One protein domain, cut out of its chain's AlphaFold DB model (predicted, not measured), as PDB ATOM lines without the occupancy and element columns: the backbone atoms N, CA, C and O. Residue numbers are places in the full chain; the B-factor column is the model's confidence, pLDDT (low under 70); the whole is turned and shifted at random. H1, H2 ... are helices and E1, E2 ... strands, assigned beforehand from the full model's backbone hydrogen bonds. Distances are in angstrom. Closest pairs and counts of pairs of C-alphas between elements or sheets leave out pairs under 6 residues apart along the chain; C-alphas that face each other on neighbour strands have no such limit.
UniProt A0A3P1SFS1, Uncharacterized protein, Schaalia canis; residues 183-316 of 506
ATOM      1  N   GLU A 183     194.288 126.473 153.513       90.81
ATOM      2  CA  GLU A 183     194.766 127.850 153.704       90.81
ATOM      3  C   GLU A 183     194.056 128.473 154.912       90.81
ATOM      4  O   GLU A 183     194.717 128.957 155.836       90.81
ATOM      5  N   LYS A 184     192.723 128.353 155.000       90.19
ATOM      6  CA  LYS A 184     191.952 128.777 156.186       90.19
ATOM      7  C   LYS A 184     192.454 128.112 157.475       90.19
ATOM      8  O   LYS A 184     192.701 128.804 158.463       90.19
ATOM      9  N   ALA A 185     192.670 126.795 157.452       88.69
ATOM     10  CA  ALA A 185     193.125 126.015 158.605       88.69
ATOM     11  C   ALA A 185     194.535 126.380 159.113       88.69
ATOM     12  O   ALA A 185     194.855 126.172 160.288       88.69
ATOM     13  N   THR A 186     195.398 126.896 158.235       90.25
ATOM     14  CA  THR A 186     196.782 127.260 158.572       90.25
ATOM     15  C   THR A 186     196.974 128.749 158.856       90.25
ATOM     16  O   THR A 186     197.983 129.108 159.461       90.25
ATOM     17  N   THR A 187     196.007 129.603 158.499       94.12
ATOM     18  CA  THR A 187     196.054 131.070 158.680       94.12
ATOM     19  C   THR A 187     195.316 131.593 159.918       94.12
ATOM     20  O   THR A 187     195.490 132.757 160.276       94.12
ATOM     21  N   HIS A 188     194.517 130.760 160.591       96.00
ATOM     22  CA  HIS A 188     193.673 131.156 161.725       96.00
ATOM     23  C   HIS A 188     193.856 130.241 162.943       96.00
ATOM     24  O   HIS A 188     194.366 129.124 162.829       96.00
ATOM     25  N   HIS A 189     193.433 130.708 164.125       97.56
ATOM     26  CA  HIS A 189     193.266 129.815 165.277       97.56
ATOM     27  C   HIS A 189     192.002 128.985 165.086       97.56
ATOM     28  O   HIS A 189     190.983 129.507 164.626       97.56
ATOM     29  N   LEU A 190     192.062 127.715 165.472       97.69
ATOM     30  CA  LEU A 190     190.954 126.777 165.331       97.69
ATOM     31  C   LEU A 190     190.487 126.319 166.708       97.69
ATOM     32  O   LEU A 190     191.301 125.933 167.544       97.69
ATOM     33  N   PHE A 191     189.180 126.316 166.925       98.06
ATOM     34  CA  PHE A 191     188.531 125.679 168.059       98.06
ATOM     35  C   PHE A 191     187.902 124.368 167.576       98.06
ATOM     36  O   PHE A 191     187.028 124.380 166.710       98.06
ATOM     37  N   ALA A 192     188.402 123.243 168.078       97.12
ATOM     38  CA  ALA A 192     188.052 121.901 167.629       97.12
ATOM     39  C   ALA A 192     187.238 121.175 168.709       97.12
ATOM     40  O   ALA A 192     187.646 121.141 169.872       97.12
ATOM     41  N   VAL A 193     186.099 120.599 168.324       96.88
ATOM     42  CA  VAL A 193     185.150 119.905 169.211       96.88
ATOM     43  C   VAL A 193     184.657 118.593 168.583       96.88
ATOM     44  O   VAL A 193     184.822 118.362 167.382       96.88
ATOM     45  N   SER A 194     184.066 117.722 169.407       95.19
ATOM     46  CA  SER A 194     183.390 116.493 168.958       95.19
ATOM     47  C   SER A 194     182.232 116.800 167.996       95.19
ATOM     48  O   SER A 194     181.635 117.877 168.053       95.19
ATOM     49  N   GLU A 195     181.862 115.837 167.146       93.12
ATOM     50  CA  GLU A 195     180.643 115.928 166.333       93.12
ATOM     51  C   GLU A 195     179.336 115.873 167.129       93.12
ATOM     52  O   GLU A 195     178.281 116.157 166.565       93.12
ATOM     53  N   GLU A 196     179.402 115.561 168.422       92.62
ATOM     54  CA  GLU A 196     178.265 115.638 169.343       92.62
ATOM     55  C   GLU A 196     177.958 117.076 169.798       92.62
ATOM     56  O   GLU A 196     176.848 117.333 170.254       92.62
ATOM     57  N   VAL A 197     178.918 118.008 169.679       94.06
ATOM     58  CA  VAL A 197     178.785 119.381 170.195       94.06
ATOM     59  C   VAL A 197     178.039 120.264 169.201       94.06
ATOM     60  O   VAL A 197     178.514 120.518 168.085       94.06
ATOM     61  N   GLU A 198     176.880 120.768 169.617       90.69
ATOM     62  CA  GLU A 198     176.002 121.587 168.780       90.69
ATOM     63  C   GLU A 198     176.241 123.098 168.920       90.69
ATOM     64  O   GLU A 198     176.815 123.588 169.893       90.69
ATOM     65  N   GLY A 199     175.793 123.863 167.916       91.50
ATOM     66  CA  GLY A 199     175.960 125.323 167.886       91.50
ATOM     67  C   GLY A 199     175.363 126.016 169.117       91.50
ATOM     68  O   GLY A 199     176.020 126.858 169.729       91.50
ATOM     69  N   ASP A 200     174.159 125.608 169.521       92.38
ATOM     70  CA  ASP A 200     173.438 126.132 170.688       92.38
ATOM     71  C   ASP A 200     174.256 126.005 171.990       92.38
ATOM     72  O   ASP A 200     174.195 126.880 172.856       92.38
ATOM     73  N   GLU A 201     175.072 124.954 172.127       94.38
ATOM     74  CA  GLU A 201     175.952 124.771 173.287       94.38
ATOM     75  C   GLU A 201     177.104 125.782 173.276       94.38
ATOM     76  O   GLU A 201     177.443 126.349 174.317       94.38
ATOM     77  N   LEU A 202     177.672 126.080 172.101       95.19
ATOM     78  CA  LEU A 202     178.711 127.106 171.970       95.19
ATOM     79  C   LEU A 202     178.168 128.510 172.248       95.19
ATOM     80  O   LEU A 202     178.850 129.301 172.904       95.19
ATOM     81  N   GLU A 203     176.947 128.817 171.801       95.00
ATOM     82  CA  GLU A 203     176.287 130.083 172.130       95.00
ATOM     83  C   GLU A 203     175.996 130.183 173.633       95.00
ATOM     84  O   GLU A 203     176.335 131.196 174.243       95.00
ATOM     85  N   ALA A 204     175.475 129.129 174.273       93.88
ATOM     86  CA  ALA A 204     175.217 129.121 175.715       93.88
ATOM     87  C   ALA A 204     176.490 129.386 176.550       93.88
ATOM     88  O   ALA A 204     176.467 130.167 177.513       93.88
ATOM     89  N   LEU A 205     177.628 128.799 176.160       95.75
ATOM     90  CA  LEU A 205     178.922 129.085 176.785       95.75
ATOM     91  C   LEU A 205     179.398 130.519 176.480       95.75
ATOM     92  O   LEU A 205     179.832 131.225 177.393       95.75
ATOM     93  N   ALA A 206     179.270 131.004 175.242       95.94
ATOM     94  CA  ALA A 206     179.670 132.366 174.876       95.94
ATOM     95  C   ALA A 206     178.839 133.444 175.609       95.94
ATOM     96  O   ALA A 206     179.408 134.389 176.160       95.94
ATOM     97  N   VAL A 207     177.517 133.267 175.710       94.06
ATOM     98  CA  VAL A 207     176.571 134.131 176.448       94.06
ATOM     99  C   VAL A 207     176.797 134.078 177.966       94.06
ATOM    100  O   VAL A 207     176.493 135.036 178.685       94.06
ATOM    101  N   SER A 208     177.391 132.999 178.483       93.00
ATOM    102  CA  SER A 208     177.846 132.938 179.879       93.00
ATOM    103  C   SER A 208     179.054 133.853 180.136       93.00
ATOM    104  O   SER A 208     179.179 134.428 181.221       93.00
ATOM    105  N   ILE A 209     179.926 134.038 179.136       94.75
ATOM    106  CA  ILE A 209     181.147 134.851 179.240       94.75
ATOM    107  C   ILE A 209     180.885 136.324 178.877       94.75
ATOM    108  O   ILE A 209     181.310 137.211 179.624       94.75
ATOM    109  N   TRP A 210     180.170 136.615 177.787       94.81
ATOM    110  CA  TRP A 210     180.006 137.967 177.229       94.81
ATOM    111  C   TRP A 210     178.537 138.380 177.041       94.81
ATOM    112  O   TRP A 210     177.640 137.547 176.970       94.81
ATOM    113  N   ASP A 211     178.285 139.691 176.960       91.56
ATOM    114  CA  ASP A 211     176.929 140.249 176.768       91.56
ATOM    115  C   ASP A 211     176.591 140.509 175.301       91.56
ATOM    116  O   ASP A 211     175.427 140.644 174.950       91.56
ATOM    117  N   GLU A 212     177.616 140.608 174.455       93.88
ATOM    118  CA  GLU A 212     177.466 140.819 173.018       93.88
ATOM    119  C   GLU A 212     177.321 139.504 172.240       93.88
ATOM    120  O   GLU A 212     177.117 139.548 171.024       93.88
ATOM    121  N   ALA A 213     177.499 138.360 172.907       96.12
ATOM    122  CA  ALA A 213     177.527 137.057 172.265       96.12
ATOM    123  C   ALA A 213     176.140 136.682 171.737       96.12
ATOM    124  O   ALA A 213     175.162 136.733 172.481       96.12
ATOM    125  N   GLN A 214     176.075 136.375 170.442       95.88
ATOM    126  CA  GLN A 214     174.861 136.009 169.709       95.88
ATOM    127  C   GLN A 214     175.234 135.486 168.315       95.88
ATOM    128  O   GLN A 214     176.249 135.918 167.751       95.88
ATOM    129  N   TRP A 215     174.401 134.646 167.706       96.88
ATOM    130  CA  TRP A 215     174.447 134.451 166.252       96.88
ATOM    131  C   TRP A 215     174.191 135.774 165.522       96.88
ATOM    132  O   TRP A 215     173.162 136.418 165.728       96.88
ATOM    133  N   VAL A 216     175.123 136.178 164.655       96.44
ATOM    134  CA  VAL A 216     174.946 137.350 163.775       96.44
ATOM    135  C   VAL A 216     174.528 136.940 162.367       96.44
ATOM    136  O   VAL A 216     173.736 137.629 161.730       96.44
ATOM    137  N   GLU A 217     175.035 135.800 161.898       92.00
ATOM    138  CA  GLU A 217     174.778 135.202 160.587       92.00
ATOM    139  C   GLU A 217     174.775 133.664 160.760       92.00
ATOM    140  O   GLU A 217     175.370 133.165 161.725       92.00
ATOM    141  N   PRO A 218     174.127 132.877 159.876       89.38
ATOM    142  CA  PRO A 218     174.184 131.417 159.941       89.38
ATOM    143  C   PRO A 218     175.633 130.913 159.935       89.38
ATOM    144  O   PRO A 218     176.415 131.267 159.055       89.38
ATOM    145  N   GLY A 219     175.997 130.113 160.940       90.19
ATOM    146  CA  GLY A 219     177.365 129.623 161.112       90.19
ATOM    147  C   GLY A 219     178.380 130.667 161.600       90.19
ATOM    148  O   GLY A 219     179.585 130.418 161.540       90.19
ATOM    149  N   ARG A 220     177.932 131.830 162.098       95.50
ATOM    150  CA  ARG A 220     178.807 132.882 162.635       95.50
ATOM    151  C   ARG A 220     178.318 133.419 163.984       95.50
ATOM    152  O   ARG A 220     177.400 134.240 164.067       95.50
ATOM    153  N   LEU A 221     178.969 132.959 165.049       97.25
ATOM    154  CA  LEU A 221     178.707 133.344 166.437       97.25
ATOM    155  C   LEU A 221     179.609 134.519 166.817       97.25
ATOM    156  O   LEU A 221     180.833 134.383 166.826       97.25
ATOM    157  N   LYS A 222     179.036 135.672 167.167       97.75
ATOM    158  CA  LYS A 222     179.807 136.759 167.783       97.75
ATOM    159  C   LYS A 222     180.199 136.375 169.212       97.75
ATOM    160  O   LYS A 222     179.393 135.810 169.944       97.75
ATOM    161  N   LEU A 223     181.416 136.741 169.622       96.94
ATOM    162  CA  LEU A 223     181.913 136.592 170.993       96.94
ATOM    163  C   LEU A 223     181.889 137.938 171.743       96.94
ATOM    164  O   LEU A 223     181.099 138.141 172.661       96.94
ATOM    165  N   THR A 224     182.747 138.883 171.345       96.25
ATOM    166  CA  THR A 224     182.845 140.239 171.924       96.25
ATOM    167  C   THR A 224     183.626 141.163 170.992       96.25
ATOM    168  O   THR A 224     184.573 140.720 170.342       96.25
ATOM    169  N   GLY A 225     183.246 142.442 170.912       94.56
ATOM    170  CA  GLY A 225     183.858 143.408 169.997       94.56
ATOM    171  C   GLY A 225     183.843 142.908 168.550       94.56
ATOM    172  O   GLY A 225     182.798 142.489 168.052       94.56
ATOM    173  N   ASP A 226     185.014 142.909 167.916       95.25
ATOM    174  CA  ASP A 226     185.242 142.393 166.561       95.25
ATOM    175  C   ASP A 226     185.873 140.986 166.598       95.25
ATOM    176  O   ASP A 226     186.919 140.736 165.994       95.25
ATOM    177  N   SER A 227     185.272 140.078 167.375       97.56
ATOM    178  CA  SER A 227     185.704 138.681 167.510       97.56
ATOM    179  C   SER A 227     184.531 137.709 167.361       97.56
ATOM    180  O   SER A 227     183.496 137.886 168.017       97.56
ATOM    181  N   TYR A 228     184.699 136.690 166.513       97.69
ATOM    182  CA  TYR A 228     183.655 135.756 166.075       97.69
ATOM    183  C   TYR A 228     184.204 134.323 165.942       97.69
ATOM    184  O   TYR A 228     185.384 134.130 165.655       97.69
ATOM    185  N   LEU A 229     183.338 133.319 166.087       97.44
ATOM    186  CA  LEU A 229     183.577 131.953 165.610       97.44
ATOM    187  C   LEU A 229     182.810 131.715 164.305       97.44
ATOM    188  O   LEU A 229     181.609 131.978 164.250       97.44
ATOM    189  N   GLN A 230     183.483 131.170 163.290       95.69
ATOM    190  CA  GLN A 230     182.896 130.784 162.001       95.69
ATOM    191  C   GLN A 230     182.975 129.259 161.801       95.69
ATOM    192  O   GLN A 230     184.067 128.689 161.836       95.69
ATOM    193  N   GLY A 231     181.840 128.596 161.567       92.69
ATOM    194  CA  GLY A 231     181.728 127.135 161.441       92.69
ATOM    195  C   GLY A 231     180.269 126.641 161.518       92.69
ATOM    196  O   GLY A 231     179.358 127.445 161.343       92.69
ATOM    197  N   PRO A 232     180.009 125.345 161.778       93.50
ATOM    198  CA  PRO A 232     180.986 124.275 161.938       93.50
ATOM    199  C   PRO A 232     181.510 123.804 160.576       93.50
ATOM    200  O   PRO A 232     180.745 123.403 159.696       93.50
ATOM    201  N   TRP A 233     182.832 123.804 160.432       93.56
ATOM    202  CA  TRP A 233     183.520 123.142 159.328       93.56
ATOM    203  C   TRP A 233     183.785 121.677 159.689       93.56
ATOM    204  O   TRP A 233     184.160 121.379 160.826       93.56
ATOM    205  N   SER A 234     183.642 120.769 158.729       91.50
ATOM    206  CA  SER A 234     184.144 119.395 158.851       91.50
ATOM    207  C   SER A 234     185.616 119.331 158.451       91.50
ATOM    208  O   SER A 234     186.069 120.118 157.618       91.50
ATOM    209  N   ILE A 235     186.364 118.375 159.002       88.94
ATOM    210  CA  ILE A 235     187.768 118.152 158.643       88.94
ATOM    211  C   ILE A 235     188.037 116.694 158.253       88.94
ATOM    212  O   ILE A 235     187.628 115.762 158.940       88.94
ATOM    213  N   GLU A 236     188.743 116.500 157.139       82.62
ATOM    214  CA  GLU A 236     189.157 115.181 156.650       82.62
ATOM    215  C   GLU A 236     190.478 114.706 157.274       82.62
ATOM    216  O   GLU A 236     191.291 115.497 157.758       82.62
ATOM    217  N   GLY A 237     190.704 113.388 157.249       80.31
ATOM    218  CA  GLY A 237     191.783 112.731 157.993       80.31
ATOM    219  C   GLY A 237     193.196 113.226 157.668       80.31
ATOM    220  O   GLY A 237     193.981 113.433 158.589       80.31
ATOM    221  N   GLU A 238     193.528 113.461 156.394       87.94
ATOM    222  CA  GLU A 238     194.864 113.948 156.005       87.94
ATOM    223  C   GLU A 238     195.124 115.368 156.531       87.94
ATOM    224  O   GLU A 238     196.168 115.626 157.136       87.94
ATOM    225  N   LEU A 239     194.140 116.269 156.399       90.12
ATOM    226  CA  LEU A 239     194.241 117.626 156.933       90.12
ATOM    227  C   LEU A 239     194.303 117.605 158.468       90.12
ATOM    228  O   LEU A 239     195.197 118.226 159.038       90.12
ATOM    229  N   SER A 240     193.439 116.833 159.135       91.06
ATOM    230  CA  SER A 240     193.418 116.698 160.602       91.06
ATOM    231  C   SER A 240     194.762 116.211 161.166       91.06
ATOM    232  O   SER A 240     195.324 116.843 162.067       91.06
ATOM    233  N   VAL A 241     195.348 115.171 160.556       91.88
ATOM    234  CA  VAL A 241     196.688 114.668 160.906       91.88
ATOM    235  C   VAL A 241     197.768 115.725 160.654       91.88
ATOM    236  O   VAL A 241     198.623 115.923 161.516       91.88
ATOM    237  N   SER A 242     197.726 116.450 159.529       92.38
ATOM    238  CA  SER A 242     198.719 117.500 159.232       92.38
ATOM    239  C   SER A 242     198.652 118.707 160.181       92.38
ATOM    240  O   SER A 242     199.667 119.358 160.428       92.38
ATOM    241  N   LEU A 243     197.475 118.992 160.749       92.62
ATOM    242  CA  LEU A 243     197.275 120.044 161.749       92.62
ATOM    243  C   LEU A 243     197.610 119.593 163.180       92.62
ATOM    244  O   LEU A 243     197.710 120.454 164.056       92.62
ATOM    245  N   GLY A 244     197.791 118.288 163.412       93.06
ATOM    246  CA  GLY A 244     198.070 117.698 164.725       93.06
ATOM    247  C   GLY A 244     196.840 117.553 165.630       93.06
ATOM    248  O   GLY A 244     196.990 117.515 166.849       93.06
ATOM    249  N   LEU A 245     195.630 117.520 165.062       93.56
ATOM    250  CA  LEU A 245     194.386 117.472 165.833       93.56
ATOM    251  C   LEU A 245     194.052 116.040 166.310       93.56
ATOM    252  O   LEU A 245     194.268 115.077 165.569       93.56
ATOM    253  N   PRO A 246     193.500 115.867 167.529       91.38
ATOM    254  CA  PRO A 246     192.970 114.586 167.992       91.38
ATOM    255  C   PRO A 246     191.855 114.049 167.086       91.38
ATOM    256  O   PRO A 246     190.952 114.781 166.688       91.38
ATOM    257  N   THR A 247     191.860 112.741 166.821       90.06
ATOM    258  CA  THR A 247     190.938 112.084 165.870       90.06
ATOM    259  C   THR A 247     189.457 112.118 166.258       90.06
ATOM    260  O   THR A 247     188.615 111.833 165.415       90.06
ATOM    261  N   HIS A 248     189.132 112.458 167.509       91.31
ATOM    262  CA  HIS A 248     187.759 112.608 168.001       91.31
ATOM    263  C   HIS A 248     187.212 114.044 167.869       91.31
ATOM    264  O   HIS A 248     186.061 114.286 168.221       91.31
ATOM    265  N   LEU A 249     188.013 115.000 167.378       94.50
ATOM    266  CA  LEU A 249     187.613 116.397 167.192       94.50
ATOM    267  C   LEU A 249     187.413 116.696 165.698       94.50
ATOM    268  O   LEU A 249     188.334 117.122 165.000       94.50
ATOM    269  N   SER A 250     186.203 116.425 165.202       92.25
ATOM    270  CA  SER A 250     185.837 116.485 163.778       92.25
ATOM    271  C   SER A 250     185.079 117.758 163.362       92.25
ATOM    272  O   SER A 250     185.029 118.059 162.165       92.25
ATOM    273  N   ARG A 251     184.522 118.528 164.313       94.38
ATOM    274  CA  ARG A 251     183.890 119.839 164.066       94.38
ATOM    275  C   ARG A 251     184.864 120.964 164.416       94.38
ATOM    276  O   ARG A 251     185.325 121.066 165.552       94.38
ATOM    277  N   ILE A 252     185.149 121.833 163.448       96.00
ATOM    278  CA  ILE A 252     186.109 122.935 163.575       96.00
ATOM    279  C   ILE A 252     185.412 124.293 163.451       96.00
ATOM    280  O   ILE A 252     184.595 124.517 162.558       96.00
ATOM    281  N   TRP A 253     185.800 125.227 164.314       97.06
ATOM    282  CA  TRP A 253     185.380 126.625 164.292       97.06
ATOM    283  C   TRP A 253     186.602 127.531 164.145       97.06
ATOM    284  O   TRP A 253     187.566 127.423 164.901       97.06
ATOM    285  N   ILE A 254     186.569 128.432 163.168       97.25
ATOM    286  CA  ILE A 254     187.624 129.416 162.913       97.25
ATOM    287  C   ILE A 254     187.407 130.613 163.842       97.25
ATOM    288  O   ILE A 254     186.320 131.188 163.842       97.25
ATOM    289  N   LEU A 255     188.430 131.021 164.599       97.88
ATOM    290  CA  LEU A 255     188.403 132.278 165.354       97.88
ATOM    291  C   LEU A 255     188.785 133.453 164.442       97.88
ATOM    292  O   LEU A 255     189.963 133.685 164.163       97.88
ATOM    293  N   GLU A 256     187.789 134.237 164.043       96.94
ATOM    294  CA  GLU A 256     187.993 135.567 163.474       96.94
ATOM    295  C   GLU A 256     188.273 136.548 164.621       96.94
ATOM    296  O   GLU A 256     187.404 136.784 165.457       96.94
ATOM    297  N   CYS A 257     189.467 137.143 164.685       94.69
ATOM    298  CA  CYS A 257     189.745 138.268 165.585       94.69
ATOM    299  C   CYS A 257     190.941 139.103 165.101       94.69
ATOM    300  O   CYS A 257     191.795 138.627 164.352       94.69
ATOM    301  N   SER A 258     191.041 140.353 165.564       92.06
ATOM    302  CA  SER A 258     192.232 141.181 165.347       92.06
ATOM    303  C   SER A 258     193.434 140.610 166.115       92.06
ATOM    304  O   SER A 258     193.460 140.678 167.350       92.06
ATOM    305  N   THR A 259     194.436 140.086 165.407       93.81
ATOM    306  CA  THR A 259     195.657 139.569 166.039       93.81
ATOM    307  C   THR A 259     196.509 140.705 166.613       93.81
ATOM    308  O   THR A 259     196.682 141.759 165.997       93.81
ATOM    309  N   LEU A 260     197.031 140.517 167.826       94.56
ATOM    310  CA  LEU A 260     197.847 141.508 168.526       94.56
ATOM    311  C   LEU A 260     198.865 140.804 169.427       94.56
ATOM    312  O   LEU A 260     198.515 140.254 170.471       94.56
ATOM    313  N   ARG A 261     200.142 140.852 169.037       95.12
ATOM    314  CA  ARG A 261     201.250 140.237 169.782       95.12
ATOM    315  C   ARG A 261     201.960 141.234 170.691       95.12
ATOM    316  O   ARG A 261     202.177 142.388 170.323       95.12
ATOM    317  N   GLY A 262     202.352 140.764 171.871       94.00
ATOM    318  CA  GLY A 262     203.349 141.407 172.721       94.00
ATOM    319  C   GLY A 262     204.780 141.106 172.260       94.00
ATOM    320  O   GLY A 262     205.022 140.699 171.127       94.00
ATOM    321  N   ARG A 263     205.749 141.276 173.165       93.56
ATOM    322  CA  ARG A 263     207.121 140.781 172.963       93.56
ATOM    323  C   ARG A 263     207.152 139.252 173.123       93.56
ATOM    324  O   ARG A 263     206.439 138.726 173.977       93.56
ATOM    325  N   ALA A 264     208.027 138.583 172.371       95.75
ATOM    326  CA  ALA A 264     208.438 137.199 172.606       95.75
ATOM    327  C   ALA A 264     208.729 136.914 174.104       95.75
ATOM    328  O   ALA A 264     209.453 137.698 174.736       95.75
ATOM    329  N   PRO A 265     208.182 135.833 174.691       95.38
ATOM    330  CA  PRO A 265     208.532 135.388 176.040       95.38
ATOM    331  C   PRO A 265     210.015 134.985 176.157       95.38
ATOM    332  O   PRO A 265     210.705 134.754 175.164       95.38
ATOM    333  N   SER A 266     210.536 134.901 177.387       95.94
ATOM    334  CA  SER A 266     211.880 134.360 177.630       95.94
ATOM    335  C   SER A 266     211.903 132.831 177.451       95.94
ATOM    336  O   SER A 266     210.888 132.184 177.716       95.94
ATOM    337  N   PRO A 267     213.047 132.217 177.082       94.19
ATOM    338  CA  PRO A 267     213.161 130.758 176.975       94.19
ATOM    339  C   PRO A 267     212.747 130.018 178.257       94.19
ATOM    340  O   PRO A 267     211.977 129.067 178.196       94.19
ATOM    341  N   GLU A 268     213.149 130.533 179.425       92.50
ATOM    342  CA  GLU A 268     212.761 130.014 180.750       92.50
ATOM    343  C   GLU A 268     211.237 129.991 180.980       92.50
ATOM    344  O   GLU A 268     210.737 129.186 181.765       92.50
ATOM    345  N   LEU A 269     210.493 130.883 180.312       91.19
ATOM    346  CA  LEU A 269     209.033 130.931 180.365       91.19
ATOM    347  C   LEU A 269     208.409 129.995 179.317       91.19
ATOM    348  O   LEU A 269     207.474 129.283 179.649       91.19
ATOM    349  N   ILE A 270     208.964 129.916 178.100       92.56
ATOM    350  CA  ILE A 270     208.561 128.955 177.045       92.56
ATOM    351  C   ILE A 270     208.666 127.498 177.533       92.56
ATOM    352  O   ILE A 270     207.845 126.642 177.188       92.56
ATOM    353  N   GLU A 271     209.671 127.198 178.358       89.00
ATOM    354  CA  GLU A 271     209.831 125.877 178.967       89.00
ATOM    355  C   GLU A 271     208.702 125.542 179.952       89.00
ATOM    356  O   GLU A 271     208.258 124.394 179.972       89.00
ATOM    357  N   ARG A 272     208.201 126.524 180.714       85.62
ATOM    358  CA  ARG A 272     207.326 126.331 181.890       85.62
ATOM    359  C   ARG A 272     205.851 126.676 181.692       85.62
ATOM    360  O   ARG A 272     205.011 126.146 182.404       85.62
ATOM    361  N   ASP A 273     205.535 127.583 180.779       89.94
ATOM    362  CA  ASP A 273     204.195 128.140 180.601       89.94
ATOM    363  C   ASP A 273     203.614 127.720 179.245       89.94
ATOM    364  O   ASP A 273     204.257 127.855 178.200       89.94
ATOM    365  N   GLU A 274     202.395 127.177 179.255       90.00
ATOM    366  CA  GLU A 274     201.740 126.671 178.043       90.00
ATOM    367  C   GLU A 274     201.463 127.776 177.012       90.00
ATOM    368  O   GLU A 274     201.642 127.542 175.815       90.00
ATOM    369  N   TRP A 275     201.123 128.991 177.454       94.06
ATOM    370  CA  TRP A 275     200.854 130.124 176.569       94.06
ATOM    371  C   TRP A 275     202.145 130.646 175.944       94.06
ATOM    372  O   TRP A 275     202.189 130.877 174.740       94.06
ATOM    373  N   ALA A 276     203.230 130.758 176.706       94.62
ATOM    374  CA  ALA A 276     204.543 131.097 176.170       94.62
ATOM    375  C   ALA A 276     205.044 130.051 175.162       94.62
ATOM    376  O   ALA A 276     205.615 130.418 174.135       94.62
ATOM    377  N   ARG A 277     204.782 128.762 175.412       94.19
ATOM    378  CA  ARG A 277     205.115 127.665 174.491       94.19
ATOM    379  C   ARG A 277     204.269 127.679 173.215       94.19
ATOM    380  O   ARG A 277     204.790 127.401 172.138       94.19
ATOM    381  N   ALA A 278     202.991 128.035 173.323       95.81
ATOM    382  CA  ALA A 278     202.094 128.244 172.190       95.81
ATOM    383  C   ALA A 278     202.382 129.537 171.404       95.81
ATOM    384  O   ALA A 278     202.034 129.617 170.226       95.81
ATOM    385  N   PHE A 279     203.032 130.531 172.014       96.69
ATOM    386  CA  PHE A 279     203.268 131.859 171.436       96.69
ATOM    387  C   PHE A 279     204.741 132.316 171.536       96.69
ATOM    388  O   PHE A 279     205.027 133.356 172.144       96.69
ATOM    389  N   PRO A 280     205.689 131.584 170.912       95.31
ATOM    390  CA  PRO A 280     207.126 131.841 171.045       95.31
ATOM    391  C   PRO A 280     207.565 133.206 170.487       95.31
ATOM    392  O   PRO A 280     208.473 133.825 171.036       95.31
ATOM    393  N   ASP A 281     206.905 133.716 169.442       93.75
ATOM    394  CA  ASP A 281     207.227 135.019 168.837       93.75
ATOM    395  C   ASP A 281     206.619 136.216 169.594       93.75
ATOM    396  O   ASP A 281     207.044 137.360 169.414       93.75
ATOM    397  N   GLY A 282     205.641 135.971 170.473       95.62
ATOM    398  CA  GLY A 282     205.003 136.994 171.298       95.62
ATOM    399  C   GLY A 282     203.630 136.581 171.808       95.62
ATOM    400  O   GLY A 282     202.788 136.136 171.036       95.62
ATOM    401  N   LEU A 283     203.383 136.775 173.106       96.06
ATOM    402  CA  LEU A 283     202.103 136.440 173.746       96.06
ATOM    403  C   LEU A 283     200.922 137.222 173.123       96.06
ATOM    404  O   LEU A 283     201.109 138.375 172.717       96.06
ATOM    405  N   PRO A 284     199.704 136.649 173.066       96.50
ATOM    406  CA  PRO A 284     198.512 137.355 172.605       96.50
ATOM    407  C   PRO A 284     198.135 138.489 173.567       96.50
ATOM    408  O   PRO A 284     198.343 138.402 174.777       96.50
ATOM    409  N   LEU A 285     197.519 139.544 173.034       96.56
ATOM    410  CA  LEU A 285     197.004 140.699 173.775       96.56
ATOM    411  C   LEU A 285     195.595 141.081 173.274       96.56
ATOM    412  O   LEU A 285     195.052 140.477 172.351       96.56
ATOM    413  N   GLY A 286     194.984 142.107 173.874       95.81
ATOM    414  CA  GLY A 286     193.768 142.736 173.340       95.81
ATOM    415  C   GLY A 286     192.538 141.819 173.313       95.81
ATOM    416  O   GLY A 286     192.181 141.233 174.336       95.81
ATOM    417  N   LEU A 287     191.855 141.753 172.163       95.69
ATOM    418  CA  LEU A 287     190.723 140.841 171.940       95.69
ATOM    419  C   LEU A 287     191.190 139.391 171.783       95.69
ATOM    420  O   LEU A 287     190.612 138.508 172.407       95.69
ATOM    421  N   GLU A 288     192.265 139.163 171.028       96.88
ATOM    422  CA  GLU A 288     192.803 137.831 170.745       96.88
ATOM    423  C   GLU A 288     193.087 137.033 172.027       96.88
ATOM    424  O   GLU A 288     192.620 135.904 172.164       96.88
ATOM    425  N   HIS A 289     193.755 137.636 173.019       96.62
ATOM    426  CA  HIS A 289     193.978 136.979 174.314       96.62
ATOM    427  C   HIS A 289     192.671 136.628 175.040       96.62
ATOM    428  O   HIS A 289     192.543 135.529 175.574       96.62
ATOM    429  N   LYS A 290     191.684 137.536 175.045       96.69
ATOM    430  CA  LYS A 290     190.394 137.313 175.719       96.69
ATOM    431  C   LYS A 290     189.603 136.185 175.065       96.69
ATOM    432  O   LYS A 290     189.028 135.367 175.777       96.69
ATOM    433  N   SER A 291     189.568 136.154 173.733       97.44
ATOM    434  CA  SER A 291     188.882 135.109 172.979       97.44
ATOM    435  C   SER A 291     189.575 133.764 173.159       97.44
ATOM    436  O   SER A 291     188.909 132.811 173.536       97.44
ATOM    437  N   LEU A 292     190.901 133.681 173.015       97.62
ATOM    438  CA  LEU A 292     191.631 132.425 173.215       97.62
ATOM    439  C   LEU A 292     191.516 131.889 174.652       97.62
ATOM    440  O   LEU A 292     191.283 130.699 174.833       97.62
ATOM    441  N   LEU A 293     191.614 132.746 175.676       96.38
ATOM    442  CA  LEU A 293     191.453 132.342 177.080       96.38
ATOM    443  C   LEU A 293     190.034 131.823 177.381       96.38
ATOM    444  O   LEU A 293     189.849 130.910 178.184       96.38
ATOM    445  N   ALA A 294     189.019 132.393 176.732       96.88
ATOM    446  CA  ALA A 294     187.650 131.897 176.804       96.88
ATOM    447  C   ALA A 294     187.463 130.583 176.029       96.88
ATOM    448  O   ALA A 294     186.817 129.675 176.545       96.88
ATOM    449  N   LEU A 295     188.076 130.435 174.850       97.88
ATOM    450  CA  LEU A 295     188.059 129.183 174.090       97.88
ATOM    451  C   LEU A 295     188.798 128.054 174.813       97.88
ATOM    452  O   LEU A 295     188.373 126.914 174.700       97.88
ATOM    453  N   ALA A 296     189.833 128.341 175.608       96.44
ATOM    454  CA  ALA A 296     190.472 127.344 176.469       96.44
ATOM    455  C   ALA A 296     189.514 126.830 177.567       96.44
ATOM    456  O   ALA A 296     189.421 125.626 177.792       96.44
ATOM    457  N   ARG A 297     188.726 127.720 178.187       96.25
ATOM    458  CA  ARG A 297     187.655 127.344 179.136       96.25
ATOM    459  C   ARG A 297     186.546 126.536 178.450       96.25
ATOM    460  O   ARG A 297     186.115 125.512 178.968       96.25
ATOM    461  N   MET A 298     186.117 126.950 177.254       97.38
ATOM    462  CA  MET A 298     185.140 126.199 176.450       97.38
ATOM    463  C   MET A 298     185.688 124.830 176.016       97.38
ATOM    464  O   MET A 298     184.957 123.848 176.061       97.38
ATOM    465  N   ALA A 299     186.974 124.743 175.660       96.88
ATOM    466  CA  ALA A 299     187.656 123.496 175.323       96.88
ATOM    467  C   ALA A 299     187.663 122.542 176.521       96.88
ATOM    468  O   ALA A 299     187.227 121.404 176.373       96.88
ATOM    469  N   ARG A 300     188.042 123.020 177.716       95.19
ATOM    470  CA  ARG A 300     187.982 122.217 178.945       95.19
ATOM    471  C   ARG A 300     186.570 121.691 179.214       95.19
ATOM    472  O   ARG A 300     186.394 120.501 179.451       95.19
ATOM    473  N   ARG A 301     185.556 122.557 179.105       94.56
ATOM    474  CA  ARG A 301     184.148 122.196 179.335       94.56
ATOM    475  C   ARG A 301     183.592 121.174 178.331       94.56
ATOM    476  O   ARG A 301     182.711 120.399 178.695       94.56
ATOM    477  N   LEU A 302     184.085 121.181 177.091       95.25
ATOM    478  CA  LEU A 302     183.587 120.366 175.971       95.25
ATOM    479  C   LEU A 302     184.531 119.217 175.564       95.25
ATOM    480  O   LEU A 302     184.301 118.588 174.535       95.25
ATOM    481  N   ALA A 303     185.602 118.969 176.331       94.50
ATOM    482  CA  ALA A 303     186.707 118.072 175.966       94.50
ATOM    483  C   ALA A 303     187.298 118.350 174.559       94.50
ATOM    484  O   ALA A 303     187.726 117.441 173.853       94.50
ATOM    485  N   GLY A 304     187.291 119.621 174.148       96.56
ATOM    486  CA  GLY A 304     187.820 120.100 172.871       96.56
ATOM    487  C   GLY A 304     189.270 120.583 172.951       96.56
ATOM    488  O   GLY A 304     189.960 120.420 173.958       96.56
ATOM    489  N   ALA A 305     189.728 121.242 171.888       97.38
ATOM    490  CA  ALA A 305     191.070 121.812 171.804       97.38
ATOM    491  C   ALA A 305     191.097 123.166 171.074       97.38
ATOM    492  O   ALA A 305     190.248 123.462 170.234       97.38
ATOM    493  N   VAL A 306     192.116 123.978 171.363       98.00
ATOM    494  CA  VAL A 306     192.414 125.239 170.671       98.00
ATOM    495  C   VAL A 306     193.749 125.096 169.939       98.00
ATOM    496  O   VAL A 306     194.800 124.991 170.569       98.00
ATOM    497  N   ARG A 307     193.734 125.092 168.604       97.38
ATOM    498  CA  ARG A 307     194.947 125.108 167.779       97.38
ATOM    499  C   ARG A 307     195.362 126.538 167.467       97.38
ATOM    500  O   ARG A 307     194.570 127.321 166.945       97.38
ATOM    501  N   ILE A 308     196.624 126.845 167.733       97.38
ATOM    502  CA  ILE A 308     197.175 128.193 167.662       97.38
ATOM    503  C   ILE A 308     197.795 128.497 166.292       97.38
ATOM    504  O   ILE A 308     198.626 127.748 165.775       97.38
ATOM    505  N   PHE A 309     197.414 129.637 165.716       94.00
ATOM    506  CA  PHE A 309     198.011 130.187 164.500       94.00
ATOM    507  C   PHE A 309     199.472 130.615 164.719       94.00
ATOM    508  O   PHE A 309     199.827 131.187 165.751       94.00
ATOM    509  N   GLY A 310     200.319 130.375 163.716       90.94
ATOM    510  CA  GLY A 310     201.754 130.658 163.740       90.94
ATOM    511  C   GLY A 310     202.562 129.472 164.261       90.94
ATOM    512  O   GLY A 310     203.330 128.884 163.507       90.94
ATOM    513  N   SER A 311     202.356 129.079 165.521       93.88
ATOM    514  CA  SER A 311     203.085 127.957 166.137       93.88
ATOM    515  C   SER A 311     202.536 126.576 165.770       93.88
ATOM    516  O   SER A 311     203.267 125.590 165.831       93.88
ATOM    517  N   GLY A 312     201.248 126.484 165.423       94.62
ATOM    518  CA  GLY A 312     200.553 125.220 165.172       94.62
ATOM    519  C   GLY A 312     200.279 124.381 166.425       94.62
ATOM    520  O   GLY A 312     199.760 123.275 166.292       94.62
ATOM    521  N   VAL A 313     200.607 124.880 167.623       95.69
ATOM    522  CA  VAL A 313     200.420 124.160 168.892       95.69
ATOM    523  C   VAL A 313     198.933 123.923 169.151       95.69
ATOM    524  O   VAL A 313     198.133 124.855 169.108       95.69
ATOM    525  N   VAL A 314     198.570 122.675 169.451       96.75
ATOM    526  CA  VAL A 314     197.223 122.286 169.885       96.75
ATOM    527  C   VAL A 314     197.194 122.272 171.412       96.75
ATOM    528  O   VAL A 314     197.824 121.428 172.045       96.75
ATOM    529  N   MET A 315     196.478 123.225 172.004       95.56
ATOM    530  CA  MET A 315     196.203 123.279 173.437       95.56
ATOM    531  C   MET A 315     194.933 122.473 173.718       95.56
ATOM    532  O   MET A 315     193.863 122.823 173.225       95.56
ATOM    533  N   MET A 316     195.040 121.401 174.500       94.38
ATOM    534  CA  MET A 316     193.919 120.532 174.878       94.38
ATOM    535  C   MET A 316     193.829 120.491 176.412       94.38
ATOM    536  O   MET A 316     194.495 119.662 177.034       94.38
TER     537      MET A 316
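This is residues 183 to 316 of the 506 residues of an uncharacterized protein of Schaalia canis (UniProt A0A3P1SFS1). A strongly twisted sheet of six strands forms a wall, with two helices, H2 and H6, over one of its faces. H3 lies beyond the ends of E4 and E5, and H4 and H5 form a small corner away from the sheet, while H1 only grazes it. The printed part has 134 residues with six named helices and six named strands, in the order H1 E1 H2 E2 E3 E4 H3 E5 H4 H5 H6 E6; the sheet runs E2 E3 E4 E5 E1 E6, antiparallel throughout, and the class is mixed. The whole is compact, with a radius of gyration of the C-alphas of 14.3 A, and spans 41 by 36 by 27 A.

Start with the sheet, at E2, residues 214 to 217, an edge strand. It forms a hairpin with E3, residues 220 to 224, where N 220 and O 217 are 2.9 A apart. E3 forms a hairpin with E4, residues 227 to 234, with N 229 and O 221 at 2.8 A; E2, E3 and E4 make a meander, each strand the antiparallel neighbour of the one before. E5, residues 251 to 256, follows beside E4, with N 254 and O 230 at 2.8 A. Next come E1, residues 189 to 193, with N 253 and O 191 at 2.8 A, and the other edge strand, E6, residues 305 to 307, with N 192 and O 305 at 2.8 A; these N and O pairs are within hydrogen-bond range. H2, residues 199 to 209, and H6, residues 286 to 302, are on the same face of the sheet, giving two layers, helices on one face of a sheet. H2 lies over E3 at a height over the sheet of 8.8 A and runs along the strands, at 4 degrees to E3 on the local plane. H2 and H6 only just touch, with 3 pairs of C-alphas within 8 A, made by residues 294 to 298 of H6 alone; the closest C-alphas are those of Leu 205 and Met 298, 6.9 A apart. H4, residues 267 to 272, and H5, residues 274 to 278, touch only at the corner, where the C-alphas of Ile 270 and Arg 277 are closest at 4.5 A; neither is on the sheet. H1, residues 183 to 187, only grazes the sheet with residues 184 to 187. H3, residues 237 to 243, is not on the sheet; H1 and H3 are close but not clearly touching, their closest C-alphas, of Thr 186 and Leu 243, 7.9 A apart. Every O i to N i+4 pair is within hydrogen-bond range in H1, H2, H3 and H5, against 1 of 2 in H4 and 12 of 13 in H6.

Find C-alpha 227 at (185.704, 138.681, 167.510); from there E4 runs 21.2 A to C-alpha 234. E5 measures 16.3 A, E1 13.4 A and E3 12.5 A. Find C-alpha 286 at (193.768, 142.736, 173.340), where H6 begins its 24.7 A; H2 measures 15.7 A. E6, the last element, ends at C-alpha 307, at (194.947, 125.108, 167.779).

The C-alphas of Pro 218 and Glu 268 are the two farthest apart, at 43.9 A. The printed part has no cut, and no link is long. Its mean pLDDT is 94.2, and no printed residue is under 70.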